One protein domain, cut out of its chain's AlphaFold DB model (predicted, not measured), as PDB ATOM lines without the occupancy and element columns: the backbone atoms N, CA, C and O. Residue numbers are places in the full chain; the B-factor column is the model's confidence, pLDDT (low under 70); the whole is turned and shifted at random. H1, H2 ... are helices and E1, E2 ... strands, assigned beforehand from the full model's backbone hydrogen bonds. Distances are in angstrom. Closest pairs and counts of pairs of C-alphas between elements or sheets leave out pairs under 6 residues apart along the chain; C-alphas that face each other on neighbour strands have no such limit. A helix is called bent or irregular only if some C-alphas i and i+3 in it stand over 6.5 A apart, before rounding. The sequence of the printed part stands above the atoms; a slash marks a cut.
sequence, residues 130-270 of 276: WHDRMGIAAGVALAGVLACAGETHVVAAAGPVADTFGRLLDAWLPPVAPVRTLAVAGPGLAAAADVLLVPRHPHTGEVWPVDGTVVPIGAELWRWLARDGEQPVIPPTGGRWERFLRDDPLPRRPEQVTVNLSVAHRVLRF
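Overview. This is residues 130 to 270 of the 276 residues of an uncharacterized protein of Nocardia sp. NRRL S-836 (UniProt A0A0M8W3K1). A curled sheet of four strands has H1, H2 and H3 over one face, and H5 packs on H1; from this body residues 232 to 254 reach out as an arm with H4 near its tip. The printed part has 141 residues, ordered H1 E1 H2 E2 E3 E4 H3 H4 H5; the sheet, E1 E2 E3 E4, is parallel and the class is mixed. It is compact, with a radius of gyration of the C-alphas of 16.3 A, and spans 51 by 36 by 29 A.

Along the chain. Find C-alpha 130 at (27.993, -46.232, 54.193), where H1 begins; it runs 27.9 A to residue 149. Next come E1, residues 153 to 156; H2, 160 to 172, 18.9 A and irregular, with C-alphas 164 and 167 7.8 A apart; E2, 179 to 184, 17.1 A; E3, 195 to 199; E4, 213 to 217; H3, 219 to 226; H4, 242 to 245; and H5, 261 to 270, ending at C-alpha 270 (28.462, -46.377, 28.979).

Arrangement. Look across the sheet: N 155 and O 180 are 2.8 A apart, N 197 and O 183 2.9 A, N 215 and O 196 2.8 A. E1, H2, E2 form a strand-helix-strand unit, parallel neighbours with a helix between. H1 and H3 make two layers with the sheet, helices on one face; H2 is on the same face. H1 touches H5, closest at C-alphas 139 and 264, 4.4 A, at a steep tilt of 46 degrees. Every O i to N i+4 pair is within hydrogen-bond range in H1, H3 and H5, 7 of 9 in H2; H4 is too short for one.

Size, cuts and confidence. The C-alphas farthest apart, Asp 211 and Asp 247, are 52.3 A apart. The printed part has no cut. Links E3 to E4, H3 to H4 and H4 to H5 are long; residues 236 to 249 are under 70 in pLDDT.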
ATOM      1  N   TRP A 130      29.143 -47.075  54.492       87.44
ATOM      2  CA  TRP A 130      27.993 -46.232  54.193       87.44
ATOM      3  C   TRP A 130      28.335 -45.098  53.220       87.44
ATOM      4  O   TRP A 130      27.648 -44.920  52.214       87.44
ATOM      5  N   HIS A 131      29.439 -44.383  53.459       86.94
ATOM      6  CA  HIS A 131      29.864 -43.262  52.615       86.94
ATOM      7  C   HIS A 131      30.111 -43.685  51.165       86.94
ATOM      8  O   HIS A 131      29.709 -42.980  50.239       86.94
ATOM      9  N   ASP A 132      30.742 -44.840  50.958       89.75
ATOM     10  CA  ASP A 132      31.010 -45.347  49.619       89.75
ATOM     11  C   ASP A 132      29.723 -45.782  48.910       89.75
ATOM     12  O   ASP A 132      29.487 -45.376  47.769       89.75
ATOM     13  N   ARG A 133      28.855 -46.550  49.590       90.81
ATOM     14  CA  ARG A 133      27.558 -46.979  49.031       90.81
ATOM     15  C   ARG A 133      26.701 -45.774  48.649       90.81
ATOM     16  O   ARG A 133      26.181 -45.726  47.534       90.81
ATOM     17  N   MET A 134      26.603 -44.787  49.537       92.25
ATOM     18  CA  MET A 134      25.824 -43.568  49.314       92.25
ATOM     19  C   MET A 134      26.429 -42.675  48.238       92.25
ATOM     20  O   MET A 134      25.694 -42.128  47.419       92.25
ATOM     21  N   GLY A 135      27.754 -42.539  48.198       94.19
ATOM     22  CA  GLY A 135      28.431 -41.756  47.171       94.19
ATOM     23  C   GLY A 135      28.252 -42.350  45.776       94.19
ATOM     24  O   GLY A 135      28.028 -41.608  44.816       94.19
ATOM     25  N   ILE A 136      28.294 -43.680  45.658       94.75
ATOM     26  CA  ILE A 136      27.990 -44.397  44.412       94.75
ATOM     27  C   ILE A 136      26.521 -44.202  44.031       94.75
ATOM     28  O   ILE A 136      26.255 -43.779  42.908       94.75
ATOM     29  N   ALA A 137      25.588 -44.424  44.962       95.75
ATOM     30  CA  ALA A 137      24.159 -44.224  44.724       95.75
ATOM     31  C   ALA A 137      23.850 -42.793  44.255       95.75
ATOM     32  O   ALA A 137      23.145 -42.592  43.268       95.75
ATOM     33  N   ALA A 138      24.445 -41.788  44.900       97.19
ATOM     34  CA  ALA A 138      24.308 -40.396  44.491       97.19
ATOM     35  C   ALA A 138      24.965 -40.122  43.125       97.19
ATOM     36  O   ALA A 138      24.458 -39.315  42.353       97.19
ATOM     37  N   GLY A 139      26.057 -40.812  42.782       96.56
ATOM     38  CA  GLY A 139      26.669 -40.745  41.450       96.56
ATOM     39  C   GLY A 139      25.745 -41.269  40.347       96.56
ATOM     40  O   GLY A 139      25.601 -40.619  39.310       96.56
ATOM     41  N   VAL A 140      25.077 -42.403  40.590       96.12
ATOM     42  CA  VAL A 140      24.051 -42.963  39.692       96.12
ATOM     43  C   VAL A 140      22.867 -41.998  39.564       96.12
ATOM     44  O   VAL A 140      22.453 -41.673  38.451       96.12
ATOM     45  N   ALA A 141      22.376 -41.464  40.687       97.50
ATOM     46  CA  ALA A 141      21.287 -40.488  40.702       97.50
ATOM     47  C   ALA A 141      21.634 -39.218  39.908       97.50
ATOM     48  O   ALA A 141      20.839 -38.773  39.080       97.50
ATOM     49  N   LEU A 142      22.836 -38.662  40.101       97.31
ATOM     50  CA  LEU A 142      23.310 -37.490  39.364       97.31
ATOM     51  C   LEU A 142      23.350 -37.762  37.856       97.31
ATOM     52  O   LEU A 142      22.886 -36.932  37.079       97.31
ATOM     53  N   ALA A 143      23.863 -38.921  37.436       95.75
ATOM     54  CA  ALA A 143      23.862 -39.305  36.027       95.75
ATOM     55  C   ALA A 143      22.438 -39.375  35.452       95.75
ATOM     56  O   ALA A 143      22.201 -38.861  34.360       95.75
ATOM     57  N   GLY A 144      21.486 -39.941  36.200       95.81
ATOM     58  CA  GLY A 144      20.073 -39.965  35.816       95.81
ATOM     59  C   GLY A 144      19.473 -38.564  35.668       95.81
ATOM     60  O   GLY A 144      18.839 -38.269  34.657       95.81
ATOM     61  N   VAL A 145      19.736 -37.667  36.626       96.31
ATOM     62  CA  VAL A 145      19.285 -36.264  36.561       96.31
ATOM     63  C   VAL A 145      19.850 -35.561  35.331       96.31
ATOM     64  O   VAL A 145      19.094 -34.942  34.584       96.31
ATOM     65  N   LEU A 146      21.156 -35.684  35.085       94.31
ATOM     66  CA  LEU A 146      21.818 -35.075  33.930       94.31
ATOM     67  C   LEU A 146      21.265 -35.625  32.608       94.31
ATOM     68  O   LEU A 146      21.013 -34.857  31.681       94.31
ATOM     69  N   ALA A 147      21.005 -36.932  32.530       92.88
ATOM     70  CA  ALA A 147      20.399 -37.551  31.354       92.88
ATOM     71  C   ALA A 147      18.982 -37.015  31.077       92.88
ATOM     72  O   ALA A 147      18.646 -36.728  29.928       92.88
ATOM     73  N   CYS A 148      18.160 -36.825  32.115       91.44
ATOM     74  CA  CYS A 148      16.817 -36.253  31.985       91.44
ATOM     75  C   CYS A 148      16.826 -34.752  31.649       91.44
ATOM     76  O   CYS A 148      15.940 -34.263  30.940       91.44
ATOM     77  N   ALA A 149      17.800 -34.009  32.176       87.75
ATOM     78  CA  ALA A 149      17.932 -32.568  31.990       87.75
ATOM     79  C   ALA A 149      18.503 -32.181  30.616       87.75
ATOM     80  O   ALA A 149      18.163 -31.119  30.081       87.75
ATOM     81  N   GLY A 150      19.350 -33.036  30.034       85.75
ATOM     82  CA  GLY A 150      20.123 -32.699  28.841       85.75
ATOM     83  C   GLY A 150      21.058 -31.525  29.131       85.75
ATOM     84  O   GLY A 150      21.826 -31.562  30.084       85.75
ATOM     85  N   GLU A 151      20.962 -30.463  28.331       85.25
ATOM     86  CA  GLU A 151      21.744 -29.226  28.512       85.25
ATOM     87  C   GLU A 151      21.015 -28.164  29.355       85.25
ATOM     88  O   GLU A 151      21.518 -27.060  29.547       85.25
ATOM     89  N   THR A 152      19.807 -28.471  29.840       90.69
ATOM     90  CA  THR A 152      18.987 -27.510  30.589       90.69
ATOM     91  C   THR A 152      19.537 -27.350  31.999       90.69
ATOM     92  O   THR A 152      19.717 -28.352  32.685       90.69
ATOM     93  N   HIS A 153      19.748 -26.115  32.463       92.31
ATOM     94  CA  HIS A 153      20.168 -25.865  33.843       92.31
ATOM     95  C   HIS A 153      19.152 -26.434  34.841       92.31
ATOM     96  O   HIS A 153      17.944 -26.277  34.654       92.31
ATOM     97  N   VAL A 154      19.633 -27.081  35.905       95.19
ATOM     98  CA  VAL A 154      18.788 -27.693  36.937       95.19
ATOM     99  C   VAL A 154      19.099 -27.087  38.295       95.19
ATOM    100  O   VAL A 154      20.225 -27.183  38.772       95.19
ATOM    101  N   VAL A 155      18.071 -26.549  38.946       95.25
ATOM    102  CA  VAL A 155      18.145 -26.031  40.312       95.25
ATOM    103  C   VAL A 155      17.535 -27.046  41.272       95.25
ATOM    104  O   VAL A 155      16.363 -27.411  41.163       95.25
ATOM    105  N   ALA A 156      18.339 -27.494  42.232       95.81
ATOM    106  CA  ALA A 156      17.901 -28.383  43.297       95.81
ATOM    107  C   ALA A 156      17.078 -27.639  44.360       95.81
ATOM    108  O   ALA A 156      17.439 -26.543  44.790       95.81
ATOM    109  N   ALA A 157      15.993 -28.266  44.815       94.56
ATOM    110  CA  ALA A 157      15.247 -27.828  45.985       94.56
ATOM    111  C   ALA A 157      16.163 -27.776  47.220       94.56
ATOM    112  O   ALA A 157      17.075 -28.594  47.361       94.56
ATOM    113  N   ALA A 158      15.909 -26.807  48.102       92.44
ATOM    114  CA  ALA A 158      16.685 -26.600  49.321       92.44
ATOM    115  C   ALA A 158      16.724 -27.852  50.221       92.44
ATOM    116  O   ALA A 158      15.885 -28.747  50.106       92.44
ATOM    117  N   GLY A 159      17.703 -27.886  51.127       92.56
ATOM    118  CA  GLY A 159      17.928 -29.012  52.031       92.56
ATOM    119  C   GLY A 159      18.835 -30.085  51.408       92.56
ATOM    120  O   GLY A 159      19.681 -29.763  50.565       92.56
ATOM    121  N   PRO A 160      18.661 -31.369  51.769       94.19
ATOM    122  CA  PRO A 160      19.597 -32.439  51.421       94.19
ATOM    123  C   PRO A 160      19.822 -32.640  49.917       94.19
ATOM    124  O   PRO A 160      20.903 -33.064  49.503       94.19
ATOM    125  N   VAL A 161      18.818 -32.336  49.084       96.12
ATOM    126  CA  VAL A 161      18.930 -32.422  47.618       96.12
ATOM    127  C   VAL A 161      19.916 -31.374  47.096       96.12
ATOM    128  O   VAL A 161      20.850 -31.728  46.374       96.12
ATOM    129  N   ALA A 162      19.768 -30.106  47.492       95.31
ATOM    130  CA  ALA A 162      20.720 -29.050  47.148       95.31
ATOM    131  C   ALA A 162      22.110 -29.296  47.751       95.31
ATOM    132  O   ALA A 162      23.108 -29.112  47.051       95.31
ATOM    133  N   ASP A 163      22.184 -29.774  48.995       93.56
ATOM    134  CA  ASP A 163      23.457 -30.070  49.662       93.56
ATOM    135  C   ASP A 163      24.253 -31.167  48.941       93.56
ATOM    136  O   ASP A 163      25.480 -31.074  48.832       93.56
ATOM    137  N   THR A 164      23.557 -32.179  48.414       95.75
ATOM    138  CA  THR A 164      24.169 -33.315  47.709       95.75
ATOM    139  C   THR A 164      24.498 -32.982  46.250       95.75
ATOM    140  O   THR A 164      25.582 -33.316  45.772       95.75
ATOM    141  N   PHE A 165      23.583 -32.325  45.523       96.81
ATOM    142  CA  PHE A 165      23.676 -32.187  44.061       96.81
ATOM    143  C   PHE A 165      23.904 -30.762  43.557       96.81
ATOM    144  O   PHE A 165      24.483 -30.602  42.486       96.81
ATOM    145  N   GLY A 166      23.488 -29.728  44.295       94.62
ATOM    146  CA  GLY A 166      23.387 -28.353  43.785       94.62
ATOM    147  C   GLY A 166      24.688 -27.838  43.173       94.62
ATOM    148  O   GLY A 166      24.732 -27.498  41.995       94.62
ATOM    149  N   ARG A 167      25.794 -27.921  43.926       93.44
ATOM    150  CA  ARG A 167      27.120 -27.490  43.441       93.44
ATOM    151  C   ARG A 167      27.596 -28.235  42.193       93.44
ATOM    152  O   ARG A 167      28.355 -27.678  41.406       93.44
ATOM    153  N   LEU A 168      27.204 -29.497  42.032       94.50
ATOM    154  CA  LEU A 168      27.598 -30.311  40.882       94.50
ATOM    155  C   LEU A 168      26.756 -29.972  39.655       94.50
ATOM    156  O   LEU A 168      27.305 -29.858  38.563       94.50
ATOM    157  N   LEU A 169      25.453 -29.756  39.844       94.62
ATOM    158  CA  LEU A 169      24.551 -29.310  38.785       94.62
ATOM    159  C   LEU A 169      24.965 -27.932  38.259       94.62
ATOM    160  O   LEU A 169      25.106 -27.783  37.051       94.62
ATOM    161  N   ASP A 170      25.286 -26.982  39.141       91.56
ATOM    162  CA  ASP A 170      25.778 -25.649  38.754       91.56
ATOM    163  C   ASP A 170      27.085 -25.712  37.952       91.56
ATOM    164  O   ASP A 170      27.316 -24.916  37.040       91.56
ATOM    165  N   ALA A 171      27.960 -26.662  38.292       91.44
ATOM    166  CA  ALA A 171      29.240 -26.837  37.620       91.44
ATOM    167  C   ALA A 171      29.111 -27.510  36.242       91.44
ATOM    168  O   ALA A 171      29.933 -27.251  35.364       91.44
ATOM    169  N   TRP A 172      28.127 -28.395  36.054       89.31
ATOM    170  CA  TRP A 172      27.980 -29.205  34.836       89.31
ATOM    171  C   TRP A 172      26.957 -28.639  33.854       89.31
ATOM    172  O   TRP A 172      27.075 -28.869  32.652       89.31
ATOM    173  N   LEU A 173      25.971 -27.901  34.356       87.94
ATOM    174  CA  LEU A 173      24.893 -27.305  33.581       87.94
ATOM    175  C   LEU A 173      24.936 -25.788  33.799       87.94
ATOM    176  O   LEU A 173      24.400 -25.308  34.800       87.94
ATOM    177  N   PRO A 174      25.586 -25.019  32.905       80.62
ATOM    178  CA  PRO A 174      25.723 -23.574  33.056       80.62
ATOM    179  C   PRO A 174      24.359 -22.896  33.257       80.62
ATOM    180  O   PRO A 174      23.397 -23.301  32.602       80.62
ATOM    181  N   PRO A 175      24.254 -21.854  34.107       80.25
ATOM    182  CA  PRO A 175      22.987 -21.223  34.479       80.25
ATOM    183  C   PRO A 175      22.432 -20.355  33.343       80.25
ATOM    184  O   PRO A 175      22.482 -19.124  33.372       80.25
ATOM    185  N   VAL A 176      21.916 -21.012  32.309       79.38
ATOM    186  CA  VAL A 176      21.285 -20.400  31.141       79.38
ATOM    187  C   VAL A 176      19.826 -20.834  31.111       79.38
ATOM    188  O   VAL A 176      19.510 -21.987  31.384       79.38
ATOM    189  N   ALA A 177      18.923 -19.905  30.793       74.69
ATOM    190  CA  ALA A 177      17.516 -20.233  30.608       74.69
ATOM    191  C   ALA A 177      17.328 -21.156  29.383       74.69
ATOM    192  O   ALA A 177      17.989 -20.939  28.364       74.69
ATOM    193  N   PRO A 178      16.389 -22.118  29.421       80.00
ATOM    194  CA  PRO A 178      15.427 -22.391  30.493       80.00
ATOM    195  C   PRO A 178      16.035 -23.118  31.706       80.00
ATOM    196  O   PRO A 178      17.069 -23.765  31.601       80.00
ATOM    197  N   VAL A 179      15.365 -23.014  32.856       88.75
ATOM    198  CA  VAL A 179      15.755 -23.683  34.108       88.75
ATOM    199  C   VAL A 179      14.712 -24.738  34.457       88.75
ATOM    200  O   VAL A 179      13.517 -24.468  34.362       88.75
ATOM    201  N   ARG A 180      15.167 -25.919  34.872       94.06
ATOM    202  CA  ARG A 180      14.348 -26.978  35.467       94.06
ATOM    203  C   ARG A 180      14.601 -27.074  36.962       94.06
ATOM    204  O   ARG A 180      15.664 -26.713  37.458       94.06
ATOM    205  N   THR A 181      13.628 -27.602  37.675       95.50
ATOM    206  CA  THR A 181      13.685 -27.839  39.114       95.50
ATOM    207  C   THR A 181      13.875 -29.322  39.411       95.50
ATOM    208  O   THR A 181      13.324 -30.183  38.725       95.50
ATOM    209  N   LEU A 182      14.665 -29.619  40.442       97.50
ATOM    210  CA  LEU A 182      14.886 -30.966  40.960       97.50
ATOM    211  C   LEU A 182      14.392 -31.044  42.403       97.50
ATOM    212  O   LEU A 182      14.849 -30.282  43.253       97.50
ATOM    213  N   ALA A 183      13.514 -31.998  42.693       97.00
ATOM    214  CA  ALA A 183      13.055 -32.276  44.052       97.00
ATOM    215  C   ALA A 183      13.034 -33.780  44.339       97.00
ATOM    216  O   ALA A 183      13.202 -34.606  43.442       97.00
ATOM    217  N   VAL A 184      12.823 -34.132  45.604       97.19
ATOM    218  CA  VAL A 184      12.595 -35.509  46.050       97.19
ATOM    219  C   VAL A 184      11.108 -35.703  46.356       97.19
ATOM    220  O   VAL A 184      10.494 -34.862  47.009       97.19
ATOM    221  N   ALA A 185      10.523 -36.794  45.868       96.88
ATOM    222  CA  ALA A 185       9.137 -37.188  46.133       96.88
ATOM    223  C   ALA A 185       9.080 -38.668  46.515       96.88
ATOM    224  O   ALA A 185       9.984 -39.433  46.184       96.88
ATOM    225  N   GLY A 186       8.038 -39.089  47.224       95.56
ATOM    226  CA  GLY A 186       7.887 -40.483  47.621       95.56
ATOM    227  C   GLY A 186       6.878 -40.699  48.750       95.56
ATOM    228  O   GLY A 186       6.015 -39.851  48.990       95.56
ATOM    229  N   PRO A 187       6.987 -41.829  49.464       93.75
ATOM    230  CA  PRO A 187       6.143 -42.170  50.605       93.75
ATOM    231  C   PRO A 187       6.010 -41.019  51.610       93.75
ATOM    232  O   PRO A 187       6.980 -40.594  52.231       93.75
ATOM    233  N   GLY A 188       4.791 -40.496  51.773       91.19
ATOM    234  CA  GLY A 188       4.505 -39.397  52.702       91.19
ATOM    235  C   GLY A 188       5.101 -38.033  52.323       91.19
ATOM    236  O   GLY A 188       4.970 -37.096  53.109       91.19
ATOM    237  N   LEU A 189       5.716 -37.898  51.143       92.50
ATOM    238  CA  LEU A 189       6.353 -36.671  50.668       92.50
ATOM    239  C   LEU A 189       5.928 -36.358  49.229       92.50
ATOM    240  O   LEU A 189       6.416 -36.954  48.268       92.50
ATOM    241  N   ALA A 190       5.033 -35.386  49.081       91.88
ATOM    242  CA  ALA A 190       4.672 -34.843  47.779       91.88
ATOM    243  C   ALA A 190       5.607 -33.684  47.411       91.88
ATOM    244  O   ALA A 190       5.860 -32.806  48.235       91.88
ATOM    245  N   ALA A 191       6.067 -33.651  46.161       90.94
ATOM    246  CA  ALA A 191       6.814 -32.528  45.612       90.94
ATOM    247  C   ALA A 191       6.383 -32.260  44.168       90.94
ATOM    248  O   ALA A 191       6.016 -33.182  43.441       90.94
ATOM    249  N   ALA A 192       6.439 -30.993  43.763       89.62
ATOM    250  CA  ALA A 192       6.213 -30.563  42.390       89.62
ATOM    251  C   ALA A 192       7.521 -29.985  41.843       89.62
ATOM    252  O   ALA A 192       7.993 -28.960  42.332       89.62
ATOM    253  N   ALA A 193       8.111 -30.668  40.865       94.19
ATOM    254  CA  ALA A 193       9.329 -30.253  40.179       94.19
ATOM    255  C   ALA A 193       9.366 -30.844  38.763       94.19
ATOM    256  O   ALA A 193       8.631 -31.786  38.461       94.19
ATOM    257  N   ASP A 194      10.231 -30.308  37.905       94.94
ATOM    258  CA  ASP A 194      10.396 -30.801  36.530       94.94
ATOM    259  C   ASP A 194      11.053 -32.188  36.484       94.94
ATOM    260  O   ASP A 194      10.777 -32.973  35.575       94.94
ATOM    261  N   VAL A 195      11.927 -32.477  37.454       96.31
ATOM    262  CA  VAL A 195      12.591 -33.769  37.657       96.31
ATOM    263  C   VAL A 195      12.420 -34.200  39.113       96.31
ATOM    264  O   VAL A 195      12.716 -33.439  40.038       96.31
ATOM    265  N   LEU A 196      11.965 -35.434  39.320       97.75
ATOM    266  CA  LEU A 196      11.721 -36.001  40.645       97.75
ATOM    267  C   LEU A 196      12.664 -37.171  40.932       97.75
ATOM    268  O   LEU A 196      12.671 -38.165  40.209       97.75
ATOM    269  N   LEU A 197      13.418 -37.073  42.026       98.25
ATOM    270  CA  LEU A 197      14.097 -38.211  42.643       98.25
ATOM    271  C   LEU A 197      13.074 -38.998  43.458       98.25
ATOM    272  O   LEU A 197      12.482 -38.457  44.394       98.25
ATOM    273  N   VAL A 198      12.870 -40.264  43.111       97.81
ATOM    274  CA  VAL A 198      11.841 -41.110  43.735       97.81
ATOM    275  C   VAL A 198      12.405 -42.468  44.135       97.81
ATOM    276  O   VAL A 198      13.299 -42.973  43.452       97.81
ATOM    277  N   PRO A 199      11.927 -43.087  45.227       97.56
ATOM    278  CA  PRO A 199      12.475 -44.354  45.668       97.56
ATOM    279  C   PRO A 199      12.030 -45.480  44.740       97.56
ATOM    280  O   PRO A 199      10.911 -45.485  44.218       97.56
ATOM    281  N   ARG A 200      12.891 -46.483  44.603       96.88
ATOM    282  CA  ARG A 200      12.492 -47.827  44.196       96.88
ATOM    283  C   ARG A 200      12.057 -48.635  45.410       96.88
ATOM    284  O   ARG A 200      12.584 -48.469  46.513       96.88
ATOM    285  N   HIS A 201      11.096 -49.519  45.194       95.56
ATOM    286  CA  HIS A 201      10.584 -50.416  46.209       95.56
ATOM    287  C   HIS A 201      11.711 -51.357  46.667       95.56
ATOM    288  O   HIS A 201      12.226 -52.107  45.835       95.56
ATOM    289  N   PRO A 202      12.070 -51.398  47.964       93.62
ATOM    290  CA  PRO A 202      13.208 -52.177  48.459       93.62
ATOM    291  C   PRO A 202      13.157 -53.674  48.138       93.62
ATOM    292  O   PRO A 202      14.201 -54.316  48.106       93.62
ATOM    293  N   HIS A 203      11.966 -54.245  47.917       92.81
ATOM    294  CA  HIS A 203      11.803 -55.675  47.615       92.81
ATOM    295  C   HIS A 203      11.652 -56.004  46.125       92.81
ATOM    296  O   HIS A 203      11.963 -57.116  45.701       92.81
ATOM    297  N   THR A 204      11.121 -55.076  45.327       92.56
ATOM    298  CA  THR A 204      10.687 -55.369  43.945       92.56
ATOM    299  C   THR A 204      11.411 -54.539  42.901       92.56
ATOM    300  O   THR A 204      11.402 -54.923  41.733       92.56
ATOM    301  N   GLY A 205      12.031 -53.426  43.299       94.19
ATOM    302  CA  GLY A 205      12.612 -52.450  42.383       94.19
ATOM    303  C   GLY A 205      11.577 -51.602  41.643       94.19
ATOM    304  O   GLY A 205      11.955 -50.771  40.820       94.19
ATOM    305  N   GLU A 206      10.279 -51.780  41.919       95.69
ATOM    306  CA  GLU A 206       9.227 -50.955  41.322       95.69
ATOM    307  C   GLU A 206       9.436 -49.487  41.684       95.69
ATOM    308  O   GLU A 206       9.764 -49.150  42.819       95.69
ATOM    309  N   VAL A 207       9.262 -48.600  40.712       97.19
ATOM    310  CA  VAL A 207       9.421 -47.161  40.923       97.19
ATOM    311  C   VAL A 207       8.192 -46.627  41.652       97.19
ATOM    312  O   VAL A 207       7.069 -47.006  41.317       97.19
ATOM    313  N   TRP A 208       8.393 -45.746  42.636       96.62
ATOM    314  CA  TRP A 208       7.286 -45.068  43.308       96.62
ATOM    315  C   TRP A 208       6.348 -44.402  42.288       96.62
ATOM    316  O   TRP A 208       6.824 -43.662  41.420       96.62
ATOM    317  N   PRO A 209       5.027 -44.633  42.382       94.94
ATOM    318  CA  PRO A 209       4.084 -44.114  41.407       94.94
ATOM    319  C   PRO A 209       3.940 -42.595  41.550       94.94
ATOM    320  O   PRO A 209       3.383 -42.091  42.526       94.94
ATOM    321  N   VAL A 210       4.429 -41.862  40.554       94.69
ATOM    322  CA  VAL A 210       4.215 -40.421  40.395       94.69
ATOM    323  C   VAL A 210       4.225 -40.066  38.910       94.69
ATOM    324  O   VAL A 210       4.900 -40.720  38.113       94.69
ATOM    325  N   ASP A 211       3.482 -39.029  38.540       89.38
ATOM    326  CA  ASP A 211       3.492 -38.499  37.181       89.38
ATOM    327  C   ASP A 211       4.710 -37.592  36.948       89.38
ATOM    328  O   ASP A 211       5.129 -36.842  37.832       89.38
ATOM    329  N   GLY A 212       5.246 -37.611  35.725       87.31
ATOM    330  CA  GLY A 212       6.304 -36.699  35.283       87.31
ATOM    331  C   GLY A 212       7.649 -37.373  35.012       87.31
ATOM    332  O   GLY A 212       7.740 -38.585  34.812       87.31
ATOM    333  N   THR A 213       8.708 -36.560  34.952       94.81
ATOM    334  CA  THR A 213      10.074 -37.044  34.709       94.81
ATOM    335  C   THR A 213      10.668 -37.550  36.015       94.81
ATOM    336  O   THR A 213      10.945 -36.766  36.925       94.81
ATOM    337  N   VAL A 214      10.886 -38.859  36.102       96.31
ATOM    338  CA  VAL A 214      11.374 -39.518  37.316       96.31
ATOM    339  C   VAL A 214      12.794 -40.043  37.143       96.31
ATOM    340  O   VAL A 214      13.138 -40.625  36.116       96.31
ATOM    341  N   VAL A 215      13.602 -39.872  38.185       97.69
ATOM    342  CA  VAL A 215      14.913 -40.502  38.346       97.69
ATOM    343  C   VAL A 215      14.810 -41.461  39.536       97.69
ATOM    344  O   VAL A 215      14.791 -41.011  40.687       97.69
ATOM    345  N   PRO A 216      14.682 -42.777  39.289       97.31
ATOM    346  CA  PRO A 216      14.519 -43.753  40.354       97.31
ATOM    347  C   PRO A 216      15.835 -43.979  41.104       97.31
ATOM    348  O   PRO A 216      16.861 -44.282  40.497       97.31
ATOM    349  N   ILE A 217      15.792 -43.896  42.429       97.44
ATOM    350  CA  ILE A 217      16.943 -44.068  43.326       97.44
ATOM    351  C   ILE A 217      16.679 -45.149  44.374       97.44
ATOM    352  O   ILE A 217      15.528 -45.456  44.694       97.44
ATOM    353  N   GLY A 218      17.734 -45.728  44.942       95.38
ATOM    354  CA  GLY A 218      17.616 -46.687  46.033       95.38
ATOM    355  C   GLY A 218      16.969 -46.077  47.281       95.38
ATOM    356  O   GLY A 218      17.121 -44.890  47.585       95.38
ATOM    357  N   ALA A 219      16.265 -46.909  48.048       94.12
ATOM    358  CA  ALA A 219      15.537 -46.476  49.243       94.12
ATOM    359  C   ALA A 219      16.437 -45.874  50.342       94.12
ATOM    360  O   ALA A 219      15.985 -45.040  51.123       94.12
ATOM    361  N   GLU A 220      17.710 -46.274  50.427       92.81
ATOM    362  CA  GLU A 220      18.678 -45.681  51.363       92.81
ATOM    363  C   GLU A 220      18.988 -44.221  51.001       92.81
ATOM    364  O   GLU A 220      18.834 -43.339  51.848       92.81
ATOM    365  N   LEU A 221      19.307 -43.947  49.729       95.25
ATOM    366  CA  LEU A 221      19.531 -42.585  49.243       95.25
ATOM    367  C   LEU A 221      18.265 -41.733  49.352       95.25
ATOM    368  O   LEU A 221      18.333 -40.586  49.787       95.25
ATOM    369  N   TRP A 222      17.101 -42.291  49.014       96.44
ATOM    370  CA  TRP A 222      15.842 -41.559  49.139       96.44
ATOM    371  C   TRP A 222      15.558 -41.143  50.586       96.44
ATOM    372  O   TRP A 222      15.268 -39.974  50.827       96.44
ATOM    373  N   ARG A 223      15.700 -42.056  51.560       93.94
ATOM    374  CA  ARG A 223      15.487 -41.741  52.987       93.94
ATOM    375  C   ARG A 223      16.418 -40.634  53.469       93.94
ATOM    376  O   ARG A 223      15.990 -39.788  54.247       93.94
ATOM    377  N   TRP A 224      17.665 -40.628  53.001       93.50
ATOM    378  CA  TRP A 224      18.612 -39.558  53.302       93.50
ATOM    379  C   TRP A 224      18.141 -38.204  52.759       93.50
ATOM    380  O   TRP A 224      18.150 -37.211  53.484       93.50
ATOM    381  N   LEU A 225      17.710 -38.169  51.494       95.25
ATOM    382  CA  LEU A 225      17.312 -36.936  50.815       95.25
ATOM    383  C   LEU A 225      15.962 -36.386  51.293       95.25
ATOM    384  O   LEU A 225      15.767 -35.174  51.311       95.25
ATOM    385  N   ALA A 226      15.033 -37.266  51.667       94.62
ATOM    386  CA  ALA A 226      13.663 -36.914  52.039       94.62
ATOM    387  C   ALA A 226      13.518 -36.382  53.478       94.62
ATOM    388  O   ALA A 226      12.470 -35.835  53.818       94.62
ATOM    389  N   ARG A 227      14.534 -36.549  54.335       89.50
ATOM    390  CA  ARG A 227      14.468 -36.232  55.773       89.50
ATOM    391  C   ARG A 227      15.283 -34.988  56.117       89.50
ATOM    392  O   ARG A 227      16.284 -35.070  56.824       89.50
ATOM    393  N   ASP A 228      14.888 -33.845  55.563       88.12
ATOM    394  CA  ASP A 228      15.543 -32.558  55.832       88.12
ATOM    395  C   ASP A 228      15.587 -32.246  57.341       88.12
ATOM    396  O   ASP A 228      14.583 -32.366  58.044       88.12
ATOM    397  N   GLY A 229      16.766 -31.877  57.840       83.88
ATOM    398  CA  GLY A 229      17.003 -31.553  59.248       83.88
ATOM    399  C   GLY A 229      17.158 -32.756  60.185       83.88
ATOM    400  O   GLY A 229      17.370 -32.556  61.381       83.88
ATOM    401  N   GLU A 230      17.088 -33.990  59.675       87.69
ATOM    402  CA  GLU A 230      17.260 -35.215  60.472       87.69
ATOM    403  C   GLU A 230      18.600 -35.929  60.217       87.69
ATOM    404  O   GLU A 230      18.852 -36.990  60.792       87.69
ATOM    405  N   GLN A 231      19.473 -35.372  59.366       86.94
ATOM    406  CA  GLN A 231      20.808 -35.927  59.123       86.94
ATOM    407  C   GLN A 231      21.628 -35.933  60.426       86.94
ATOM    408  O   GLN A 231      21.622 -34.935  61.159       86.94
ATOM    409  N   PRO A 232      22.371 -37.021  60.718       83.94
ATOM    410  CA  PRO A 232      23.270 -37.067  61.862       83.94
ATOM    411  C   PRO A 232      24.247 -35.890  61.858       83.94
ATOM    412  O   PRO A 232      24.653 -35.397  60.807       83.94
ATOM    413  N   VAL A 233      24.647 -35.438  63.046       82.12
ATOM    414  CA  VAL A 233      25.629 -34.360  63.191       82.12
ATOM    415  C   VAL A 233      26.968 -34.924  63.639       82.12
ATOM    416  O   VAL A 233      27.073 -35.547  64.694       82.12
ATOM    417  N   ILE A 234      28.012 -34.650  62.864       77.12
ATOM    418  CA  ILE A 234      29.376 -35.099  63.141       77.12
ATOM    419  C   ILE A 234      30.267 -33.918  63.548       77.12
ATOM    420  O   ILE A 234      30.051 -32.781  63.106       77.12
ATOM    421  N   PRO A 235      31.301 -34.144  64.378       73.38
ATOM    422  CA  PRO A 235      32.322 -33.131  64.612       73.38
ATOM    423  C   PRO A 235      33.023 -32.731  63.302       73.38
ATOM    424  O   PRO A 235      33.141 -33.565  62.398       73.38
ATOM    425  N   PRO A 236      33.595 -31.517  63.191       69.12
ATOM    426  CA  PRO A 236      34.316 -31.086  61.988       69.12
ATOM    427  C   PRO A 236      35.474 -32.001  61.598       69.12
ATOM    428  O   PRO A 236      35.830 -32.094  60.427       69.12
ATOM    429  N   THR A 237      36.041 -32.709  62.572       67.44
ATOM    430  CA  THR A 237      37.123 -33.671  62.365       67.44
ATOM    431  C   THR A 237      36.651 -35.050  61.883       67.44
ATOM    432  O   THR A 237      37.476 -35.949  61.718       67.44
ATOM    433  N   GLY A 238      35.343 -35.238  61.664       64.44
ATOM    434  CA  GLY A 238      34.761 -36.493  61.186       64.44
ATOM    435  C   GLY A 238      34.811 -37.621  62.215       64.44
ATOM    436  O   GLY A 238      35.092 -38.758  61.856       64.44
ATOM    437  N   GLY A 239      34.657 -37.302  63.505       63.50
ATOM    438  CA  GLY A 239      34.607 -38.289  64.596       63.50
ATOM    439  C   GLY A 239      35.947 -38.953  64.958       63.50
ATOM    440  O   GLY A 239      36.072 -39.532  66.031       63.50
ATOM    441  N   ARG A 240      37.001 -38.803  64.140       57.28
ATOM    442  CA  ARG A 240      38.306 -39.481  64.324       57.28
ATOM    443  C   ARG A 240      39.060 -39.129  65.611       57.28
ATOM    444  O   ARG A 240      39.980 -39.849  65.987       57.28
ATOM    445  N   TRP A 241      38.681 -38.047  66.291       62.28
ATOM    446  CA  TRP A 241      39.346 -37.555  67.504       62.28
ATOM    447  C   TRP A 241      38.368 -37.351  68.665       62.28
ATOM    448  O   TRP A 241      38.554 -36.446  69.470       62.28
ATOM    449  N   GLU A 242      37.314 -38.167  68.759       59.19
ATOM    450  CA  GLU A 242      36.238 -38.013  69.754       59.19
ATOM    451  C   GLU A 242      36.754 -37.856  71.198       59.19
ATOM    452  O   GLU A 242      36.269 -37.016  71.955       59.19
ATOM    453  N   ARG A 243      37.818 -38.588  71.562       59.41
ATOM    454  CA  ARG A 243      38.460 -38.492  72.885       59.41
ATOM    455  C   ARG A 243      39.081 -37.117  73.176       59.41
ATOM    456  O   ARG A 243      39.159 -36.753  74.341       59.41
ATOM    457  N   PHE A 244      39.497 -36.376  72.149       58.44
ATOM    458  CA  PHE A 244      40.078 -35.029  72.258       58.44
ATOM    459  C   PHE A 244      39.034 -33.914  72.097       58.44
ATOM    460  O   PHE A 244      39.265 -32.791  72.524       58.44
ATOM    461  N   LEU A 245      37.875 -34.222  71.510       60.12
ATOM    462  CA  LEU A 245      36.768 -33.276  71.318       60.12
ATOM    463  C   LEU A 245      35.879 -33.108  72.557       60.12
ATOM    464  O   LEU A 245      35.015 -32.235  72.570       60.12
ATOM    465  N   ARG A 246      36.068 -33.936  73.597       60.56
ATOM    466  CA  ARG A 246      35.378 -33.767  74.888       60.56
ATOM    467  C   ARG A 246      35.796 -32.486  75.610       60.56
ATOM    468  O   ARG A 246      34.988 -31.947  76.359       60.56
ATOM    469  N   ASP A 247      37.012 -32.009  75.346       63.19
ATOM    470  CA  ASP A 247      37.607 -30.869  76.046       63.19
ATOM    471  C   ASP A 247      37.467 -29.545  75.265       63.19
ATOM    472  O   ASP A 247      37.545 -28.478  75.869       63.19
ATOM    473  N   ASP A 248      37.203 -29.600  73.950       58.84
ATOM    474  CA  ASP A 248      36.946 -28.429  73.094       58.84
ATOM    475  C   ASP A 248      35.866 -28.755  72.035       58.84
ATOM    476  O   ASP A 248      36.155 -29.404  71.017       58.84
ATOM    477  N   PRO A 249      34.588 -28.388  72.273       67.38
ATOM    478  CA  PRO A 249      33.490 -28.756  71.394       67.38
ATOM    479  C   PRO A 249      33.510 -27.888  70.134       67.38
ATOM    480  O   PRO A 249      32.870 -26.840  70.052       67.38
ATOM    481  N   LEU A 250      34.213 -28.362  69.107       70.06
ATOM    482  CA  LEU A 250      34.085 -27.800  67.769       70.06
ATOM    483  C   LEU A 250      32.614 -27.862  67.293       70.06
ATOM    484  O   LEU A 250      31.916 -28.838  67.598       70.06
ATOM    485  N   PRO A 251      32.135 -26.874  66.510       74.12
ATOM    486  CA  PRO A 251      30.756 -26.851  66.026       74.12
ATOM    487  C   PRO A 251      30.434 -28.114  65.230       74.12
ATOM    488  O   PRO A 251      31.110 -28.414  64.251       74.12
ATOM    489  N   ARG A 252      29.401 -28.862  65.623       77.00
ATOM    490  CA  ARG A 252      28.964 -30.032  64.854       77.00
ATOM    491  C   ARG A 252      28.337 -29.579  63.537       77.00
ATOM    492  O   ARG A 252      27.650 -28.559  63.499       77.00
ATOM    493  N   ARG A 253      28.559 -30.342  62.472       75.94
ATOM    494  CA  ARG A 253      27.947 -30.116  61.156       75.94
ATOM    495  C   ARG A 253      27.100 -31.322  60.759       75.94
ATOM    496  O   ARG A 253      27.443 -32.425  61.188       75.94
ATOM    497  N   PRO A 254      26.051 -31.140  59.944       81.88
ATOM    498  CA  PRO A 254      25.365 -32.266  59.328       81.88
ATOM    499  C   PRO A 254      26.367 -33.145  58.575       81.88
ATOM    500  O   PRO A 254      27.284 -32.640  57.916       81.88
ATOM    501  N   GLU A 255      26.220 -34.454  58.711       83.50
ATOM    502  CA  GLU A 255      26.889 -35.427  57.861       83.50
ATOM    503  C   GLU A 255      26.440 -35.215  56.410       83.50
ATOM    504  O   GLU A 255      25.313 -34.793  56.151       83.50
ATOM    505  N   GLN A 256      27.348 -35.415  55.457       83.50
ATOM    506  CA  GLN A 256      27.111 -35.112  54.045       83.50
ATOM    507  C   GLN A 256      27.463 -36.312  53.178       83.50
ATOM    508  O   GLN A 256      28.505 -36.941  53.360       83.50
ATOM    509  N   VAL A 257      26.631 -36.567  52.170       90.12
ATOM    510  CA  VAL A 257      26.933 -37.540  51.120       90.12
ATOM    511  C   VAL A 257      27.839 -36.881  50.088       90.12
ATOM    512  O   VAL A 257      27.501 -35.855  49.503       90.12
ATOM    513  N   THR A 258      29.002 -37.484  49.848       90.62
ATOM    514  CA  THR A 258      29.913 -37.047  48.784       90.62
ATOM    515  C   THR A 258      29.653 -37.867  47.529       90.62
ATOM    516  O   THR A 258      29.857 -39.077  47.524       90.62
ATOM    517  N   VAL A 259      29.223 -37.211  46.454       94.50
ATOM    518  CA  VAL A 259      28.924 -37.870  45.176       94.50
ATOM    519  C   VAL A 259      30.186 -38.466  44.549       94.50
ATOM    520  O   VAL A 259      31.200 -37.787  44.381       94.50
ATOM    521  N   ASN A 260      30.109 -39.728  44.125       93.44
ATOM    522  CA  ASN A 260      31.174 -40.371  43.367       93.44
ATOM    523  C   ASN A 260      31.098 -39.959  41.884       93.44
ATOM    524  O   ASN A 260      30.356 -40.536  41.086       93.44
ATOM    525  N   LEU A 261      31.888 -38.954  41.500       92.44
ATOM    526  CA  LEU A 261      31.898 -38.426  40.129       92.44
ATOM    527  C   LEU A 261      32.411 -39.430  39.092       92.44
ATOM    528  O   LEU A 261      31.977 -39.398  37.941       92.44
ATOM    529  N   SER A 262      33.297 -40.350  39.485       90.00
ATOM    530  CA  SER A 262      33.771 -41.416  38.596       90.00
ATOM    531  C   SER A 262      32.628 -42.345  38.187       90.00
ATOM    532  O   SER A 262      32.565 -42.767  37.031       90.00
ATOM    533  N   VAL A 263      31.702 -42.627  39.109       90.19
ATOM    534  CA  VAL A 263      30.467 -43.364  38.813       90.19
ATOM    535  C   VAL A 263      29.568 -42.554  37.889       90.19
ATOM    536  O   VAL A 263      29.200 -43.067  36.835       90.19
ATOM    537  N   ALA A 264      29.295 -41.285  38.213       88.69
ATOM    538  CA  ALA A 264      28.437 -40.433  37.386       88.69
ATOM    539  C   ALA A 264      28.928 -40.360  35.926       88.69
ATOM    540  O   ALA A 264      28.170 -40.598  34.985       88.69
ATOM    541  N   HIS A 265      30.229 -40.127  35.720       89.44
ATOM    542  CA  HIS A 265      30.835 -40.123  34.386       89.44
ATOM    543  C   HIS A 265      30.723 -41.468  33.666       89.44
ATOM    544  O   HIS A 265      30.502 -41.494  32.454       89.44
ATOM    545  N   ARG A 266      30.912 -42.583  34.379       87.69
ATOM    546  CA  ARG A 266      30.840 -43.922  33.786       87.69
ATOM    547  C   ARG A 266      29.423 -44.243  33.323       87.69
ATOM    548  O   ARG A 266      29.266 -44.667  32.182       87.69
ATOM    549  N   VAL A 267      28.429 -43.981  34.171       87.12
ATOM    550  CA  VAL A 267      27.011 -44.205  33.858       87.12
ATOM    551  C   VAL A 267      26.592 -43.369  32.646       87.12
ATOM    552  O   VAL A 267      25.994 -43.902  31.721       87.12
ATOM    553  N   LEU A 268      26.990 -42.095  32.574       86.56
ATOM    554  CA  LEU A 268      26.686 -41.245  31.414       86.56
ATOM    555  C   LEU A 268      27.340 -41.720  30.111       86.56
ATOM    556  O   LEU A 268      26.756 -41.573  29.042       86.56
ATOM    557  N   ARG A 269      28.567 -42.252  30.176       85.31
ATOM    558  CA  ARG A 269      29.312 -42.669  28.976       85.31
ATOM    559  C   ARG A 269      28.906 -44.036  28.448       85.31
ATOM    560  O   ARG A 269      28.954 -44.243  27.240       85.31
ATOM    561  N   PHE A 270      28.597 -44.968  29.339       79.19
ATOM    562  CA  PHE A 270      28.462 -46.377  28.979       79.19
ATOM    563  C   PHE A 270      27.093 -46.965  29.348       79.19
ATOM    564  O   PHE A 270      26.754 -48.036  28.857       79.19
TER     565      PHE A 270